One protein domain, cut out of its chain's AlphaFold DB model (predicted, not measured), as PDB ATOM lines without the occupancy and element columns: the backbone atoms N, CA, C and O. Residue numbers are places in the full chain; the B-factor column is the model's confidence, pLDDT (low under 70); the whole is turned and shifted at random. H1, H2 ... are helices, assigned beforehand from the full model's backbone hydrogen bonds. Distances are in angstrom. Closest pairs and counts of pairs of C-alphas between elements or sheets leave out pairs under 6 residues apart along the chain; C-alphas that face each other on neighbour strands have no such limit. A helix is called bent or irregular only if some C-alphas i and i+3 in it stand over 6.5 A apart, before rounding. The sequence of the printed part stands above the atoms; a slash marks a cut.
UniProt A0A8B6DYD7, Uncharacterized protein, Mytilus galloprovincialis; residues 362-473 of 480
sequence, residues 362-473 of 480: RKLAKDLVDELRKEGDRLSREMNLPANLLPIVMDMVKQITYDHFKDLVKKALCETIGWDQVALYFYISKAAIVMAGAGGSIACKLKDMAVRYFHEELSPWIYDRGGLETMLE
ATOM      1  N   ARG A 362      61.133  -0.184 -35.347       69.19
ATOM      2  CA  ARG A 362      60.701   1.172 -35.737       69.19
ATOM      3  C   ARG A 362      59.748   1.182 -36.928       69.19
ATOM      4  O   ARG A 362      58.826   1.992 -36.945       69.19
ATOM      5  N   LYS A 363      59.966   0.303 -37.910       79.06
ATOM      6  CA  LYS A 363      59.053   0.165 -39.049       79.06
ATOM      7  C   LYS A 363      57.718  -0.432 -38.595       79.06
ATOM      8  O   LYS A 363      56.684   0.156 -38.878       79.06
ATOM      9  N   LEU A 364      57.766  -1.497 -37.791       71.12
ATOM     10  CA  LEU A 364      56.577  -2.137 -37.224       71.12
ATOM     11  C   LEU A 364      55.725  -1.159 -36.405       71.12
ATOM     12  O   LEU A 364      54.514  -1.103 -36.577       71.12
ATOM     13  N   ALA A 365      56.355  -0.355 -35.544       69.25
ATOM     14  CA  ALA A 365      55.646   0.643 -34.749       69.25
ATOM     15  C   ALA A 365      54.929   1.678 -35.627       69.25
ATOM     16  O   ALA A 365      53.810   2.072 -35.311       69.25
ATOM     17  N   LYS A 366      55.556   2.106 -36.729       78.12
ATOM     18  CA  LYS A 366      54.947   3.043 -37.674       78.12
ATOM     19  C   LYS A 366      53.759   2.411 -38.400       78.12
ATOM     20  O   LYS A 366      52.688   3.007 -38.408       78.12
ATOM     21  N   ASP A 367      53.941   1.205 -38.930       77.44
ATOM     22  CA  ASP A 367      52.886   0.471 -39.635       77.44
ATOM     23  C   ASP A 367      51.683   0.224 -38.697       77.44
ATOM     24  O   ASP A 367      50.534   0.415 -39.086       77.44
ATOM     25  N   LEU A 368      51.937  -0.070 -37.416       72.25
ATOM     26  CA  LEU A 368      50.899  -0.219 -36.395       72.25
ATOM     27  C   LEU A 368      50.158   1.091 -36.086       72.25
ATOM     28  O   LEU A 368      48.938   1.084 -35.936       72.25
ATOM     29  N   VAL A 369      50.878   2.211 -35.967       75.62
ATOM     30  CA  VAL A 369      50.270   3.536 -35.749       75.62
ATOM     31  C   VAL A 369      49.358   3.894 -36.918       75.62
ATOM     32  O   VAL A 369      48.247   4.384 -36.698       75.62
ATOM     33  N   ASP A 370      49.824   3.657 -38.143       78.06
ATOM     34  CA  ASP A 370      49.078   3.963 -39.358       78.06
ATOM     35  C   ASP A 370      47.824   3.077 -39.468       78.06
ATOM     36  O   ASP A 370      46.743   3.599 -39.756       78.06
ATOM     37  N   GLU A 371      47.913   1.786 -39.126       75.88
ATOM     38  CA  GLU A 371      46.754   0.884 -39.138       75.88
ATOM     39  C   GLU A 371      45.753   1.205 -38.016       75.88
ATOM     40  O   GLU A 371      44.554   1.313 -38.272       75.88
ATOM     41  N   LEU A 372      46.216   1.477 -36.787       71.81
ATOM     42  CA  LEU A 372      45.344   1.919 -35.687       71.81
ATOM     43  C   LEU A 372      44.644   3.240 -36.008       71.81
ATOM     44  O   LEU A 372      43.482   3.434 -35.646       71.81
ATOM     45  N   ARG A 373      45.337   4.162 -36.684       76.75
ATOM     46  CA  ARG A 373      44.748   5.424 -37.141       76.75
ATOM     47  C   ARG A 373      43.679   5.163 -38.196       76.75
ATOM     48  O   ARG A 373      42.565   5.663 -38.049       76.75
ATOM     49  N   LYS A 374      43.991   4.365 -39.219       78.44
ATOM     50  CA  LYS A 374      43.061   3.995 -40.291       78.44
ATOM     51  C   LYS A 374      41.813   3.308 -39.739       78.44
ATOM     52  O   LYS A 374      40.702   3.657 -40.147       78.44
ATOM     53  N   GLU A 375      41.977   2.410 -38.773       71.69
ATOM     54  CA  GLU A 375      40.855   1.738 -38.125       71.69
ATOM     55  C   GLU A 375      40.070   2.639 -37.176       71.69
ATOM     56  O   GLU A 375      38.839   2.629 -37.194       71.69
ATOM     57  N   GLY A 376      40.744   3.511 -36.428       69.44
ATOM     58  CA  GLY A 376      40.085   4.561 -35.653       69.44
ATOM     59  C   GLY A 376      39.229   5.481 -36.534       69.44
ATOM     60  O   GLY A 376      38.085   5.787 -36.189       69.44
ATOM     61  N   ASP A 377      39.737   5.867 -37.706       73.00
ATOM     62  CA  ASP A 377      39.026   6.707 -38.674       73.00
ATOM     63  C   ASP A 377      37.879   5.958 -39.372       73.00
ATOM     64  O   ASP A 377      36.824   6.545 -39.657       73.00
ATOM     65  N   ARG A 378      38.042   4.656 -39.648       79.50
ATOM     66  CA  ARG A 378      36.953   3.797 -40.140       79.50
ATOM     67  C   ARG A 378      35.846   3.698 -39.097       79.50
ATOM     68  O   ARG A 378      34.703   4.036 -39.410       79.50
ATOM     69  N   LEU A 379      36.190   3.327 -37.863       65.69
ATOM     70  CA  LEU A 379      35.257   3.240 -36.744       65.69
ATOM     71  C   LEU A 379      34.502   4.559 -36.587       65.69
ATOM     72  O   LEU A 379      33.267   4.548 -36.620       65.69
ATOM     73  N   SER A 380      35.230   5.683 -36.510       67.56
ATOM     74  CA  SER A 380      34.695   7.050 -36.378       67.56
ATOM     75  C   SER A 380      33.550   7.324 -37.360       67.56
ATOM     76  O   SER A 380      32.475   7.786 -36.956       67.56
ATOM     77  N   ARG A 381      33.744   6.953 -38.635       75.69
ATOM     78  CA  ARG A 381      32.741   7.093 -39.703       75.69
ATOM     79  C   ARG A 381      31.582   6.106 -39.570       75.69
ATOM     80  O   ARG A 381      30.428   6.497 -39.733       75.69
ATOM     81  N   GLU A 382      31.856   4.837 -39.282       71.56
ATOM     82  CA  GLU A 382      30.833   3.782 -39.287       71.56
ATOM     83  C   GLU A 382      29.857   3.853 -38.109       71.56
ATOM     84  O   GLU A 382      28.667   3.521 -38.246       71.56
ATOM     85  N   MET A 383      30.343   4.250 -36.935       63.62
ATOM     86  CA  MET A 383      29.572   4.180 -35.695       63.62
ATOM     87  C   MET A 383      28.890   5.498 -35.309       63.62
ATOM     88  O   MET A 383      28.186   5.525 -34.299       63.62
ATOM     89  N   ASN A 384      29.056   6.583 -36.082       68.94
ATOM     90  CA  ASN A 384      28.701   7.938 -35.634       68.94
ATOM     91  C   ASN A 384      29.248   8.207 -34.217       68.94
ATOM     92  O   ASN A 384      28.582   8.825 -33.379       68.94
ATOM     93  N   LEU A 385      30.457   7.700 -33.946       65.25
ATOM     94  CA  LEU A 385      31.118   7.770 -32.642       65.25
ATOM     95  C   LEU A 385      31.145   9.172 -32.037       65.25
ATOM     96  O   LEU A 385      30.936   9.241 -30.826       65.25
ATOM     97  N   PRO A 386      31.297  10.272 -32.809       66.75
ATOM     98  CA  PRO A 386      31.304  11.601 -32.221       66.75
ATOM     99  C   PRO A 386      30.068  11.862 -31.360       66.75
ATOM    100  O   PRO A 386      30.202  12.369 -30.261       66.75
ATOM    101  N   ALA A 387      28.867  11.448 -31.774       77.31
ATOM    102  CA  ALA A 387      27.651  11.778 -31.025       77.31
ATOM    103  C   ALA A 387      27.494  10.974 -29.720       77.31
ATOM    104  O   ALA A 387      27.000  11.498 -28.725       77.31
ATOM    105  N   ASN A 388      27.905   9.703 -29.722       81.56
ATOM    106  CA  ASN A 388      27.709   8.808 -28.578       81.56
ATOM    107  C   ASN A 388      28.879   8.829 -27.589       81.56
ATOM    108  O   ASN A 388      28.670   8.579 -26.404       81.56
ATOM    109  N   LEU A 389      30.095   9.117 -28.062       86.38
ATOM    110  CA  LEU A 389      31.280   9.186 -27.211       86.38
ATOM    111  C   LEU A 389      31.503  10.559 -26.602       86.38
ATOM    112  O   LEU A 389      32.099  10.620 -25.532       86.38
ATOM    113  N   LEU A 390      31.035  11.645 -27.229       89.94
ATOM    114  CA  LEU A 390      31.273  12.994 -26.710       89.94
ATOM    115  C   LEU A 390      30.873  13.156 -25.233       89.94
ATOM    116  O   LEU A 390      31.669  13.735 -24.503       89.94
ATOM    117  N   PRO A 391      29.736  12.614 -24.742       93.56
ATOM    118  CA  PRO A 391      29.404  12.695 -23.319       93.56
ATOM    119  C   PRO A 391      30.428  11.985 -22.424       93.56
ATOM    120  O   PRO A 391      30.793  12.511 -21.382       93.56
ATOM    121  N   ILE A 392      30.921  10.819 -22.857       93.19
ATOM    122  CA  ILE A 392      31.920  10.031 -22.121       93.19
ATOM    123  C   ILE A 392      33.248  10.786 -22.081       93.19
ATOM    124  O   ILE A 392      33.837  10.953 -21.019       93.19
ATOM    125  N   VAL A 393      33.696  11.282 -23.234       93.88
ATOM    126  CA  VAL A 393      34.932  12.060 -23.364       93.88
ATOM    127  C   VAL A 393      34.850  13.342 -22.531       93.88
ATOM    128  O   VAL A 393      35.795  13.684 -21.827       93.88
ATOM    129  N   MET A 394      33.704  14.023 -22.545       94.94
ATOM    130  CA  MET A 394      33.492  15.232 -21.752       94.94
ATOM    131  C   MET A 394      33.524  14.943 -20.247       94.94
ATOM    132  O   MET A 394      34.082  15.740 -19.494       94.94
ATOM    133  N   ASP A 395      32.964  13.817 -19.798       96.00
ATOM    134  CA  ASP A 395      33.049  13.404 -18.393       96.00
ATOM    135  C   ASP A 395      34.490  13.048 -17.986       96.00
ATOM    136  O   ASP A 395      34.922  13.461 -16.907       96.00
ATOM    137  N   MET A 396      35.276  12.414 -18.869       95.69
ATOM    138  CA  MET A 396      36.711  12.178 -18.629       95.69
ATOM    139  C   MET A 396      37.479  13.484 -18.402       95.69
ATOM    140  O   MET A 396      38.299  13.568 -17.490       95.69
ATOM    141  N   VAL A 397      37.211  14.512 -19.214       95.69
ATOM    142  CA  VAL A 397      37.882  15.820 -19.102       95.69
ATOM    143  C   VAL A 397      37.445  16.569 -17.838       95.69
ATOM    144  O   VAL A 397      38.256  17.252 -17.215       95.69
ATOM    145  N   LYS A 398      36.180  16.427 -17.419       95.75
ATOM    146  CA  LYS A 398      35.648  17.076 -16.208       95.75
ATOM    147  C   LYS A 398      36.172  16.463 -14.911       95.75
ATOM    148  O   LYS A 398      36.335  17.185 -13.929       95.75
ATOM    149  N   GLN A 399      36.384  15.149 -14.875       95.69
ATOM    150  CA  GLN A 399      36.750  14.413 -13.664       95.69
ATOM    151  C   GLN A 399      38.077  13.679 -13.852       95.69
ATOM    152  O   GLN A 399      38.132  12.502 -14.208       95.69
ATOM    153  N   ILE A 400      39.164  14.385 -13.546       94.25
ATOM    154  CA  ILE A 400      40.539  13.920 -13.757       94.25
ATOM    155  C   ILE A 400      40.980  13.017 -12.594       94.25
ATOM    156  O   ILE A 400      41.869  13.356 -11.813       94.25
ATOM    157  N   THR A 401      40.316  11.873 -12.443       97.50
ATOM    158  CA  THR A 401      40.695  10.824 -11.487       97.50
ATOM    159  C   THR A 401      40.814   9.488 -12.207       97.50
ATOM    160  O   THR A 401      40.017   9.180 -13.096       97.50
ATOM    161  N   TYR A 402      41.813   8.689 -11.826       97.75
ATOM    162  CA  TYR A 402      42.104   7.432 -12.516       97.75
ATOM    163  C   TYR A 402      40.950   6.428 -12.415       97.75
ATOM    164  O   TYR A 402      40.596   5.820 -13.419       97.75
ATOM    165  N   ASP A 403      40.325   6.303 -11.242       97.81
ATOM    166  CA  ASP A 403      39.202   5.380 -11.037       97.81
ATOM    167  C   ASP A 403      38.007   5.748 -11.927       97.81
ATOM    168  O   ASP A 403      37.437   4.886 -12.594       97.81
ATOM    169  N   HIS A 404      37.689   7.043 -12.036       97.12
ATOM    170  CA  HIS A 404      36.618   7.508 -12.913       97.12
ATOM    171  C   HIS A 404      36.944   7.294 -14.395       97.12
ATOM    172  O   HIS A 404      36.106   6.801 -15.151       97.12
ATOM    173  N   PHE A 405      38.172   7.616 -14.811       97.25
ATOM    174  CA  PHE A 405      38.649   7.343 -16.167       97.25
ATOM    175  C   PHE A 405      38.525   5.850 -16.501       97.25
ATOM    176  O   PHE A 405      37.947   5.486 -17.526       97.25
ATOM    177  N   LYS A 406      39.005   4.984 -15.604       97.06
ATOM    178  CA  LYS A 406      38.962   3.526 -15.733       97.06
ATOM    179  C   LYS A 406      37.528   3.013 -15.872       97.06
ATOM    180  O   LYS A 406      37.267   2.213 -16.771       97.06
ATOM    181  N   ASP A 407      36.602   3.503 -15.053       96.50
ATOM    182  CA  ASP A 407      35.185   3.133 -15.119       96.50
ATOM    183  C   ASP A 407      34.527   3.572 -16.434       96.50
ATOM    184  O   ASP A 407      33.806   2.789 -17.060       96.50
ATOM    185  N   LEU A 408      34.800   4.798 -16.893       95.88
ATOM    186  CA  LEU A 408      34.279   5.310 -18.163       95.88
ATOM    187  C   LEU A 408      34.814   4.524 -19.363       95.88
ATOM    188  O   LEU A 408      34.037   4.167 -20.252       95.88
ATOM    189  N   VAL A 409      36.114   4.215 -19.378       95.38
ATOM    190  CA  VAL A 409      36.718   3.390 -20.432       95.38
ATOM    191  C   VAL A 409      36.116   1.984 -20.412       95.38
ATOM    192  O   VAL A 409      35.647   1.522 -21.449       95.38
ATOM    193  N   LYS A 410      36.035   1.316 -19.252       95.00
ATOM    194  CA  LYS A 410      35.425  -0.025 -19.150       95.00
ATOM    195  C   LYS A 410      33.975  -0.033 -19.621       95.00
ATOM    196  O   LYS A 410      33.559  -0.933 -20.350       95.00
ATOM    197  N   LYS A 411      33.213   1.002 -19.262       93.12
ATOM    198  CA  LYS A 411      31.834   1.170 -19.721       93.12
ATOM    199  C   LYS A 411      31.748   1.343 -21.242       93.12
ATOM    200  O   LYS A 411      30.826   0.807 -21.856       93.12
ATOM    201  N   ALA A 412      32.691   2.065 -21.846       91.12
ATOM    202  CA  ALA A 412      32.729   2.296 -23.287       91.12
ATOM    203  C   ALA A 412      33.183   1.062 -24.089       91.12
ATOM    204  O   ALA A 412      32.632   0.793 -25.156       91.12
ATOM    205  N   LEU A 413      34.152   0.295 -23.578       89.62
ATOM    206  CA  LEU A 413      34.766  -0.836 -24.288       89.62
ATOM    207  C   LEU A 413      33.933  -2.126 -24.278       89.62
ATOM    208  O   LEU A 413      34.270  -3.062 -24.998       89.62
ATOM    209  N   CYS A 414      32.811  -2.165 -23.554       86.06
ATOM    210  CA  CYS A 414      32.029  -3.382 -23.308       86.06
ATOM    211  C   CYS A 414      32.826  -4.462 -22.540       86.06
ATOM    212  O   CYS A 414      34.001  -4.319 -22.226       86.06
ATOM    213  N   GLU A 415      32.152  -5.559 -22.189       86.56
ATOM    214  CA  GLU A 415      32.674  -6.594 -21.279       86.56
ATOM    215  C   GLU A 415      33.749  -7.498 -21.917       86.56
ATOM    216  O   GLU A 415      34.499  -8.174 -21.218       86.56
ATOM    217  N   THR A 416      33.845  -7.514 -23.251       89.56
ATOM    218  CA  THR A 416      34.785  -8.359 -23.998       89.56
ATOM    219  C   THR A 416      35.842  -7.515 -24.699       89.56
ATOM    220  O   THR A 416      35.506  -6.744 -25.596       89.56
ATOM    221  N   ILE A 417      37.111  -7.713 -24.336       91.88
ATOM    222  CA  ILE A 417      38.256  -7.061 -24.982       91.88
ATOM    223  C   ILE A 417      38.588  -7.795 -26.291       91.88
ATOM    224  O   ILE A 417      38.778  -9.015 -26.303       91.88
ATOM    225  N   GLY A 418      38.641  -7.035 -27.381       91.12
ATOM    226  CA  GLY A 418      39.043  -7.431 -28.731       91.12
ATOM    227  C   GLY A 418      39.829  -6.297 -29.402       91.12
ATOM    228  O   GLY A 418      39.941  -5.205 -28.842       91.12
ATOM    229  N   TRP A 419      40.371  -6.532 -30.600       87.44
ATOM    230  CA  TRP A 419      41.153  -5.517 -31.323       87.44
ATOM    231  C   TRP A 419      40.341  -4.258 -31.642       87.44
ATOM    232  O   TRP A 419      40.845  -3.150 -31.469       87.44
ATOM    233  N   ASP A 420      39.053  -4.413 -31.962       84.75
ATOM    234  CA  ASP A 420      38.120  -3.293 -32.135       84.75
ATOM    235  C   ASP A 420      38.026  -2.423 -30.870       84.75
ATOM    236  O   ASP A 420      37.976  -1.196 -30.944       84.75
ATOM    237  N   GLN A 421      38.015  -3.047 -29.687       89.62
ATOM    238  CA  GLN A 421      37.978  -2.353 -28.400       89.62
ATOM    239  C   GLN A 421      39.304  -1.653 -28.110       89.62
ATOM    240  O   GLN A 421      39.304  -0.538 -27.596       89.62
ATOM    241  N   VAL A 422      40.433  -2.268 -28.467       90.31
ATOM    242  CA  VAL A 422      41.744  -1.616 -28.366       90.31
ATOM    243  C   VAL A 422      41.779  -0.369 -29.258       90.31
ATOM    244  O   VAL A 422      42.127   0.707 -28.775       90.31
ATOM    245  N   ALA A 423      41.329  -0.454 -30.512       86.31
ATOM    246  CA  ALA A 423      41.242   0.700 -31.412       86.31
ATOM    247  C   ALA A 423      40.284   1.789 -30.885       86.31
ATOM    248  O   ALA A 423      40.622   2.976 -30.867       86.31
ATOM    249  N   LEU A 424      39.110   1.392 -30.380       87.31
ATOM    250  CA  LEU A 424      38.144   2.302 -29.759       87.31
ATOM    251  C   LEU A 424      38.735   3.023 -28.539       87.31
ATOM    252  O   LEU A 424      38.512   4.219 -28.349       87.31
ATOM    253  N   TYR A 425      39.513   2.312 -27.728       93.88
ATOM    254  CA  TYR A 425      40.211   2.872 -26.581       93.88
ATOM    255  C   TYR A 425      41.202   3.975 -26.985       93.88
ATOM    256  O   TYR A 425      41.192   5.058 -26.386       93.88
ATOM    257  N   PHE A 426      42.010   3.737 -28.024       90.38
ATOM    258  CA  PHE A 426      42.910   4.754 -28.573       90.38
ATOM    259  C   PHE A 426      42.140   5.986 -29.045       90.38
ATOM    260  O   PHE A 426      42.534   7.115 -28.748       90.38
ATOM    261  N   TYR A 427      41.021   5.774 -29.738       88.62
ATOM    262  CA  TYR A 427      40.180   6.859 -30.226       88.62
ATOM    263  C   TYR A 427      39.616   7.715 -29.080       88.62
ATOM    264  O   TYR A 427      39.747   8.939 -29.115       88.62
ATOM    265  N   ILE A 428      39.038   7.091 -28.047       91.81
ATOM    266  CA  ILE A 428      38.467   7.797 -26.887       91.81
ATOM    267  C   ILE A 428      39.549   8.583 -26.144       91.81
ATOM    268  O   ILE A 428      39.352   9.758 -25.839       91.81
ATOM    269  N   SER A 429      40.703   7.958 -25.898       93.81
ATOM    270  CA  SER A 429      41.818   8.592 -25.186       93.81
ATOM    271  C   SER A 429      42.353   9.798 -25.957       93.81
ATOM    272  O   SER A 429      42.518  10.877 -25.391       93.81
ATOM    273  N   LYS A 430      42.539   9.655 -27.276       90.38
ATOM    274  CA  LYS A 430      42.948  10.758 -28.150       90.38
ATOM    275  C   LYS A 430      41.913  11.886 -28.154       90.38
ATOM    276  O   LYS A 430      42.288  13.046 -28.034       90.38
ATOM    277  N   ALA A 431      40.625  11.562 -28.263       90.31
ATOM    278  CA  ALA A 431      39.557  12.558 -28.240       90.31
ATOM    279  C   ALA A 431      39.517  13.330 -26.909       90.31
ATOM    280  O   ALA A 431      39.312  14.541 -26.926       90.31
ATOM    281  N   ALA A 432      39.757  12.657 -25.778       94.00
ATOM    282  CA  ALA A 432      39.825  13.295 -24.463       94.00
ATOM    283  C   ALA A 432      41.015  14.249 -24.342       94.00
ATOM    284  O   ALA A 432      40.844  15.375 -23.884       94.00
ATOM    285  N   ILE A 433      42.193  13.834 -24.812       92.94
ATOM    286  CA  ILE A 433      43.405  14.667 -24.820       92.94
ATOM    287  C   ILE A 433      43.204  15.905 -25.702       92.94
ATOM    288  O   ILE A 433      43.487  17.017 -25.268       92.94
ATOM    289  N   VAL A 434      42.651  15.732 -26.907       90.88
ATOM    290  CA  VAL A 434      42.352  16.851 -27.815       90.88
ATOM    291  C   VAL A 434      41.313  17.794 -27.202       90.88
ATOM    292  O   VAL A 434      41.485  19.007 -27.253       90.88
ATOM    293  N   MET A 435      40.259  17.261 -26.574       92.56
ATOM    294  CA  MET A 435      39.221  18.070 -25.924       92.56
ATOM    295  C   MET A 435      39.741  18.840 -24.704       92.56
ATOM    296  O   MET A 435      39.258  19.935 -24.427       92.56
ATOM    297  N   ALA A 436      40.721  18.293 -23.985       93.81
ATOM    298  CA  ALA A 436      41.386  18.974 -22.878       93.81
ATOM    299  C   ALA A 436      42.329  20.109 -23.327       93.81
ATOM    300  O   ALA A 436      42.768  20.889 -22.481       93.81
ATOM    301  N   GLY A 437      42.615  20.209 -24.629       91.00
ATOM    302  CA  GLY A 437      43.578  21.142 -25.209       91.00
ATOM    303  C   GLY A 437      44.990  20.559 -25.225       91.00
ATOM    304  O   GLY A 437      45.517  20.143 -24.190       91.00
ATOM    305  N   ALA A 438      45.618  20.531 -26.403       86.38
ATOM    306  CA  ALA A 438      46.981  20.025 -26.564       86.38
ATOM    307  C   ALA A 438      47.966  20.799 -25.666       86.38
ATOM    308  O   ALA A 438      47.908  22.025 -25.584       86.38
ATOM    309  N   GLY A 439      48.849  20.082 -24.965       84.62
ATOM    310  CA  GLY A 439      49.817  20.678 -24.034       84.62
ATOM    311  C   GLY A 439      49.237  21.196 -22.706       84.62
ATOM    312  O   GLY A 439      49.985  21.715 -21.879       84.62
ATOM    313  N   GLY A 440      47.930  21.056 -22.459       91.94
ATOM    314  CA  GLY A 440      47.320  21.428 -21.181       91.94
ATOM    315  C   GLY A 440      47.688  20.469 -20.040       91.94
ATOM    316  O   GLY A 440      47.865  19.269 -20.245       91.94
ATOM    317  N   SER A 441      47.710  20.959 -18.795       95.31
ATOM    318  CA  SER A 441      47.949  20.114 -17.607       95.31
ATOM    319  C   SER A 441      46.928  18.975 -17.476       95.31
ATOM    320  O   SER A 441      47.261  17.873 -17.039       95.31
ATOM    321  N   ILE A 442      45.688  19.222 -17.907       94.50
ATOM    322  CA  ILE A 442      44.616  18.223 -17.985       94.50
ATOM    323  C   ILE A 442      44.934  17.166 -19.048       94.50
ATOM    324  O   ILE A 442      44.785  15.974 -18.780       94.50
ATOM    325  N   ALA A 443      45.403  17.581 -20.227       94.50
ATOM    326  CA  ALA A 443      45.785  16.674 -21.305       94.50
ATOM    327  C   ALA A 443      46.951  15.762 -20.893       94.50
ATOM    328  O   ALA A 443      46.875  14.555 -21.120       94.50
ATOM    329  N   CYS A 444      47.962  16.297 -20.198       94.19
ATOM    330  CA  CYS A 444      49.048  15.494 -19.626       94.19
ATOM    331  C   CYS A 444      48.519  14.443 -18.638       94.19
ATOM    332  O   CYS A 444      48.819  13.262 -18.785       94.19
ATOM    333  N   LYS A 445      47.643  14.833 -17.700       96.31
ATOM    334  CA  LYS A 445      47.033  13.881 -16.754       96.31
ATOM    335  C   LYS A 445      46.193  12.809 -17.453       96.31
ATOM    336  O   LYS A 445      46.238  11.646 -17.063       96.31
ATOM    337  N   LEU A 446      45.423  13.175 -18.481       96.06
ATOM    338  CA  LEU A 446      44.652  12.218 -19.285       96.06
ATOM    339  C   LEU A 446      45.565  11.243 -20.032       96.06
ATOM    340  O   LEU A 446      45.260  10.052 -20.075       96.06
ATOM    341  N   LYS A 447      46.694  11.726 -20.563       96.25
ATOM    342  CA  LYS A 447      47.725  10.882 -21.175       96.25
ATOM    343  C   LYS A 447      48.266   9.871 -20.166       96.25
ATOM    344  O   LYS A 447      48.257   8.679 -20.462       96.25
ATOM    345  N   ASP A 448      48.639  10.312 -18.967       96.31
ATOM    346  CA  ASP A 448      49.183   9.431 -17.926       96.31
ATOM    347  C   ASP A 448      48.158   8.375 -17.477       96.31
ATOM    348  O   ASP A 448      48.481   7.192 -17.342       96.31
ATOM    349  N   MET A 449      46.890   8.771 -17.306       98.06
ATOM    350  CA  MET A 449      45.800   7.840 -16.982       98.06
ATOM    351  C   MET A 449      45.556   6.823 -18.101       98.06
ATOM    352  O   MET A 449      45.345   5.642 -17.812       98.06
ATOM    353  N   ALA A 450      45.626   7.249 -19.364       96.94
ATOM    354  CA  ALA A 450      45.531   6.351 -20.506       96.94
ATOM    355  C   ALA A 450      46.706   5.355 -20.512       96.94
ATOM    356  O   ALA A 450      46.500   4.143 -20.513       96.94
ATOM    357  N   VAL A 451      47.951   5.818 -20.420       96.19
ATOM    358  CA  VAL A 451      49.126   4.924 -20.388       96.19
ATOM    359  C   VAL A 451      48.997   3.891 -19.269       96.19
ATOM    360  O   VAL A 451      49.165   2.689 -19.497       96.19
ATOM    361  N   ARG A 452      48.583   4.339 -18.080       97.19
ATOM    362  CA  ARG A 452      48.344   3.457 -16.940       97.19
ATOM    363  C   ARG A 452      47.243   2.426 -17.207       97.19
ATOM    364  O   ARG A 452      47.443   1.248 -16.930       97.19
ATOM    365  N   TYR A 453      46.094   2.830 -17.753       97.19
ATOM    366  CA  TYR A 453      45.009   1.904 -18.113       97.19
ATOM    367  C   TYR A 453      45.456   0.871 -19.150       97.19
ATOM    368  O   TYR A 453      45.174  -0.319 -19.001       97.19
ATOM    369  N   PHE A 454      46.186   1.312 -20.175       96.00
ATOM    370  CA  PHE A 454      46.733   0.425 -21.193       96.00
ATOM    371  C   PHE A 454      47.649  -0.628 -20.563       96.00
ATOM    372  O   PHE A 454      47.493  -1.818 -20.831       96.00
ATOM    373  N   HIS A 455      48.554  -0.211 -19.677       95.25
ATOM    374  CA  HIS A 455      49.469  -1.117 -18.994       95.25
ATOM    375  C   HIS A 455      48.748  -2.116 -18.070       95.25
ATOM    376  O   HIS A 455      49.136  -3.285 -18.019       95.25
ATOM    377  N   GLU A 456      47.718  -1.677 -17.341       96.31
ATOM    378  CA  GLU A 456      46.980  -2.518 -16.388       96.31
ATOM    379  C   GLU A 456      46.044  -3.528 -17.071       96.31
ATOM    380  O   GLU A 456      46.013  -4.688 -16.668       96.31
ATOM    381  N   GLU A 457      45.283  -3.110 -18.087       95.75
ATOM    382  CA  GLU A 457      44.149  -3.898 -18.600       95.75
ATOM    383  C   GLU A 457      44.388  -4.450 -20.015       95.75
ATOM    384  O   GLU A 457      44.001  -5.579 -20.311       95.75
ATOM    385  N   LEU A 458      45.030  -3.679 -20.900       94.62
ATOM    386  CA  LEU A 458      45.156  -4.043 -22.320       94.62
ATOM    387  C   LEU A 458      46.467  -4.765 -22.633       94.62
ATOM    388  O   LEU A 458      46.477  -5.713 -23.410       94.62
ATOM    389  N   SER A 459      47.567  -4.355 -22.007       94.19
ATOM    390  CA  SER A 459      48.893  -4.927 -22.230       94.19
ATOM    391  C   SER A 459      48.958  -6.435 -21.925       94.19
ATOM    392  O   SER A 459      49.453  -7.164 -22.788       94.19
ATOM    393  N   PRO A 460      48.405  -6.949 -20.801       95.94
ATOM    394  CA  PRO A 460      48.342  -8.393 -20.564       95.94
ATOM    395  C   PRO A 460      47.533  -9.129 -21.638       95.94
ATOM    396  O   PRO A 460      47.984 -10.139 -22.166       95.94
ATOM    397  N   TRP A 461      46.379  -8.579 -22.032       95.25
ATOM    398  CA  TRP A 461      45.521  -9.175 -23.059       95.25
ATOM    399  C   TRP A 461      46.206  -9.239 -24.434       95.25
ATOM    400  O   TRP A 461      46.121 -10.257 -25.120       95.25
ATOM    401  N   ILE A 462      46.923  -8.178 -24.822       92.75
ATOM    402  CA  ILE A 462      47.708  -8.123 -26.066       92.75
ATOM    403  C   ILE A 462      48.837  -9.158 -26.026       92.75
ATOM    404  O   ILE A 462      49.065  -9.865 -27.007       92.75
ATOM    405  N   TYR A 463      49.535  -9.268 -24.895       92.50
ATOM    406  CA  TYR A 463      50.616 -10.235 -24.726       92.50
ATOM    407  C   TYR A 463      50.106 -11.679 -24.851       92.50
ATOM    408  O   TYR A 463      50.663 -12.460 -25.627       92.50
ATOM    409  N   ASP A 464      48.991 -12.004 -24.192       95.06
ATOM    410  CA  ASP A 464      48.353 -13.328 -24.250       95.06
ATOM    411  C   ASP A 464      47.906 -13.715 -25.670       95.06
ATOM    412  O   ASP A 464      47.817 -14.899 -26.005       95.06
ATOM    413  N   ARG A 465      47.645 -12.723 -26.529       91.75
ATOM    414  CA  ARG A 465      47.282 -12.917 -27.938       91.75
ATOM    415  C   ARG A 465      48.467 -13.098 -28.877       91.75
ATOM    416  O   ARG A 465      48.243 -13.369 -30.048       91.75
ATOM    417  N   GLY A 466      49.701 -13.045 -28.379       90.31
ATOM    418  CA  GLY A 466      50.906 -13.143 -29.205       90.31
ATOM    419  C   GLY A 466      51.478 -11.784 -29.604       90.31
ATOM    420  O   GLY A 466      52.257 -11.709 -30.550       90.31
ATOM    421  N   GLY A 467      51.113 -10.723 -28.883       90.69
ATOM    422  CA  GLY A 467      51.630  -9.378 -29.088       90.69
ATOM    423  C   GLY A 467      50.909  -8.606 -30.192       90.69
ATOM    424  O   GLY A 467      49.961  -9.078 -30.818       90.69
ATOM    425  N   LEU A 468      51.391  -7.387 -30.431       84.12
ATOM    426  CA  LEU A 468      50.827  -6.460 -31.417       84.12
ATOM    427  C   LEU A 468      50.932  -6.958 -32.866       84.12
ATOM    428  O   LEU A 468      50.174  -6.523 -33.724       84.12
ATOM    429  N   GLU A 469      51.843  -7.890 -33.134       82.56
ATOM    430  CA  GLU A 469      52.045  -8.495 -34.454       82.56
ATOM    431  C   GLU A 469      50.795  -9.235 -34.939       82.56
ATOM    432  O   GLU A 469      50.466  -9.195 -36.120       82.56
ATOM    433  N   THR A 470      50.055  -9.859 -34.021       84.81
ATOM    434  CA  THR A 470      48.832 -10.599 -34.366       84.81
ATOM    435  C   THR A 470      47.691  -9.696 -34.821       84.81
ATOM    436  O   THR A 470      46.866 -10.123 -35.622       84.81
ATOM    437  N   MET A 471      47.687  -8.430 -34.395       79.44
ATOM    438  CA  MET A 471      46.743  -7.433 -34.899       79.44
ATOM    439  C   MET A 471      46.960  -7.160 -36.391       79.44
ATOM    440  O   MET A 471      45.999  -6.966 -37.118       79.44
ATOM    441  N   LEU A 472      48.215  -7.151 -36.852       75.50
ATOM    442  CA  LEU A 472      48.539  -6.921 -38.263       75.50
ATOM    443  C   LEU A 472      48.213  -8.156 -39.117       75.50
ATOM    444  O   LEU A 472      47.684  -8.021 -40.214       75.50
ATOM    445  N   GLU A 473      48.460  -9.361 -38.589       78.38
ATOM    446  CA  GLU A 473      48.174 -10.623 -39.290       78.38
ATOM    447  C   GLU A 473      46.662 -10.850 -39.536       78.38
ATOM    448  O   GLU A 473      46.285 -11.419 -40.566       78.38
TER     449      GLU A 473
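What this domain is: This is residues 362 to 473 of the 480 residues of an uncharacterized protein of Mytilus galloprovincialis (UniProt A0A8B6DYD7). The longest helix, H5, and H4 fold back on each other as a helical hairpin, with H4 in the middle of the domain and four other helices round the pair. A shorter hairpin, H2 and H3, packs across H4 and H5 at steep tilts, H1 crosses H4 on the side away from H5, and the small H6 lies past the last residues of H5. The printed part has 112 residues, with six named helices, H1 to H6 in chain order, and no named strand; the class is all helix. It is compact, with a radius of gyration of the C-alphas of 13.8 A, and rounded, spanning 38 by 30 by 29 A.

Where its parts are: Find C-alpha 441 at (47.949, 20.114, -17.607); from there H5, residues 441 to 464, runs 34.1 A to C-alpha 464 at (48.353, -13.328, -24.250). It has a kink of 39 degrees near residue 457 and is only just irregular, with C-alphas 456 and 459 6.6 A apart. H4, residues 419 to 435, is 24.3 A long. H3 is residues 402 to 413, 16.1 A. H2, residues 385 to 398, is 19.4 A and only just irregular, with C-alphas 388 and 391 6.8 A apart. H1, residues 362 to 382, starts at (60.701, 1.172, -35.737) and is 30.2 A long. H6 is residues 469 to 473, 6.5 A.

How they stand to each other: Start at the hub, H4, which touches H1, H2, H3 and H5. It forms a hairpin with H5, at a shallow tilt of 7 degrees, opposite ways; look for their closest C-alphas at Ile 433 and Ala 443, 4.7 A apart. H2 touches residues 428 to 435 of H4 at a steep tilt of 57 degrees, closest at the C-alphas of Val 393 and Ala 432, 5.2 A. H2 and H3 form the other hairpin, at 9 degrees, closest at the C-alphas of Met 396 and Phe 405, 5.8 A. H3 and H5 only just touch, with 3 pairs of C-alphas within 8 A, the closest being Tyr 402 and Met 449, 5.8 A. H1 touches H4 with residues 372 to 379 alone, about perpendicular at 83 degrees, closest at the C-alphas of Gly 376 and Ala 423, 5.9 A. H6 is near H5. Every O i to N i+4 pair is within hydrogen-bond range in H1, H3, H4 and H6, against 8 of 10 in H2 and 17 of 20 in H5.

The domain as a whole: The farthest C-alphas, Lys 398 and Glu 473, are 38.2 A apart. The printed part has no cut, and the five links between helices are tight. Mean pLDDT of the printed part is 87.6; look for values under 70 at residues 362, 365, 376, 379 to 380 and 383 to 386.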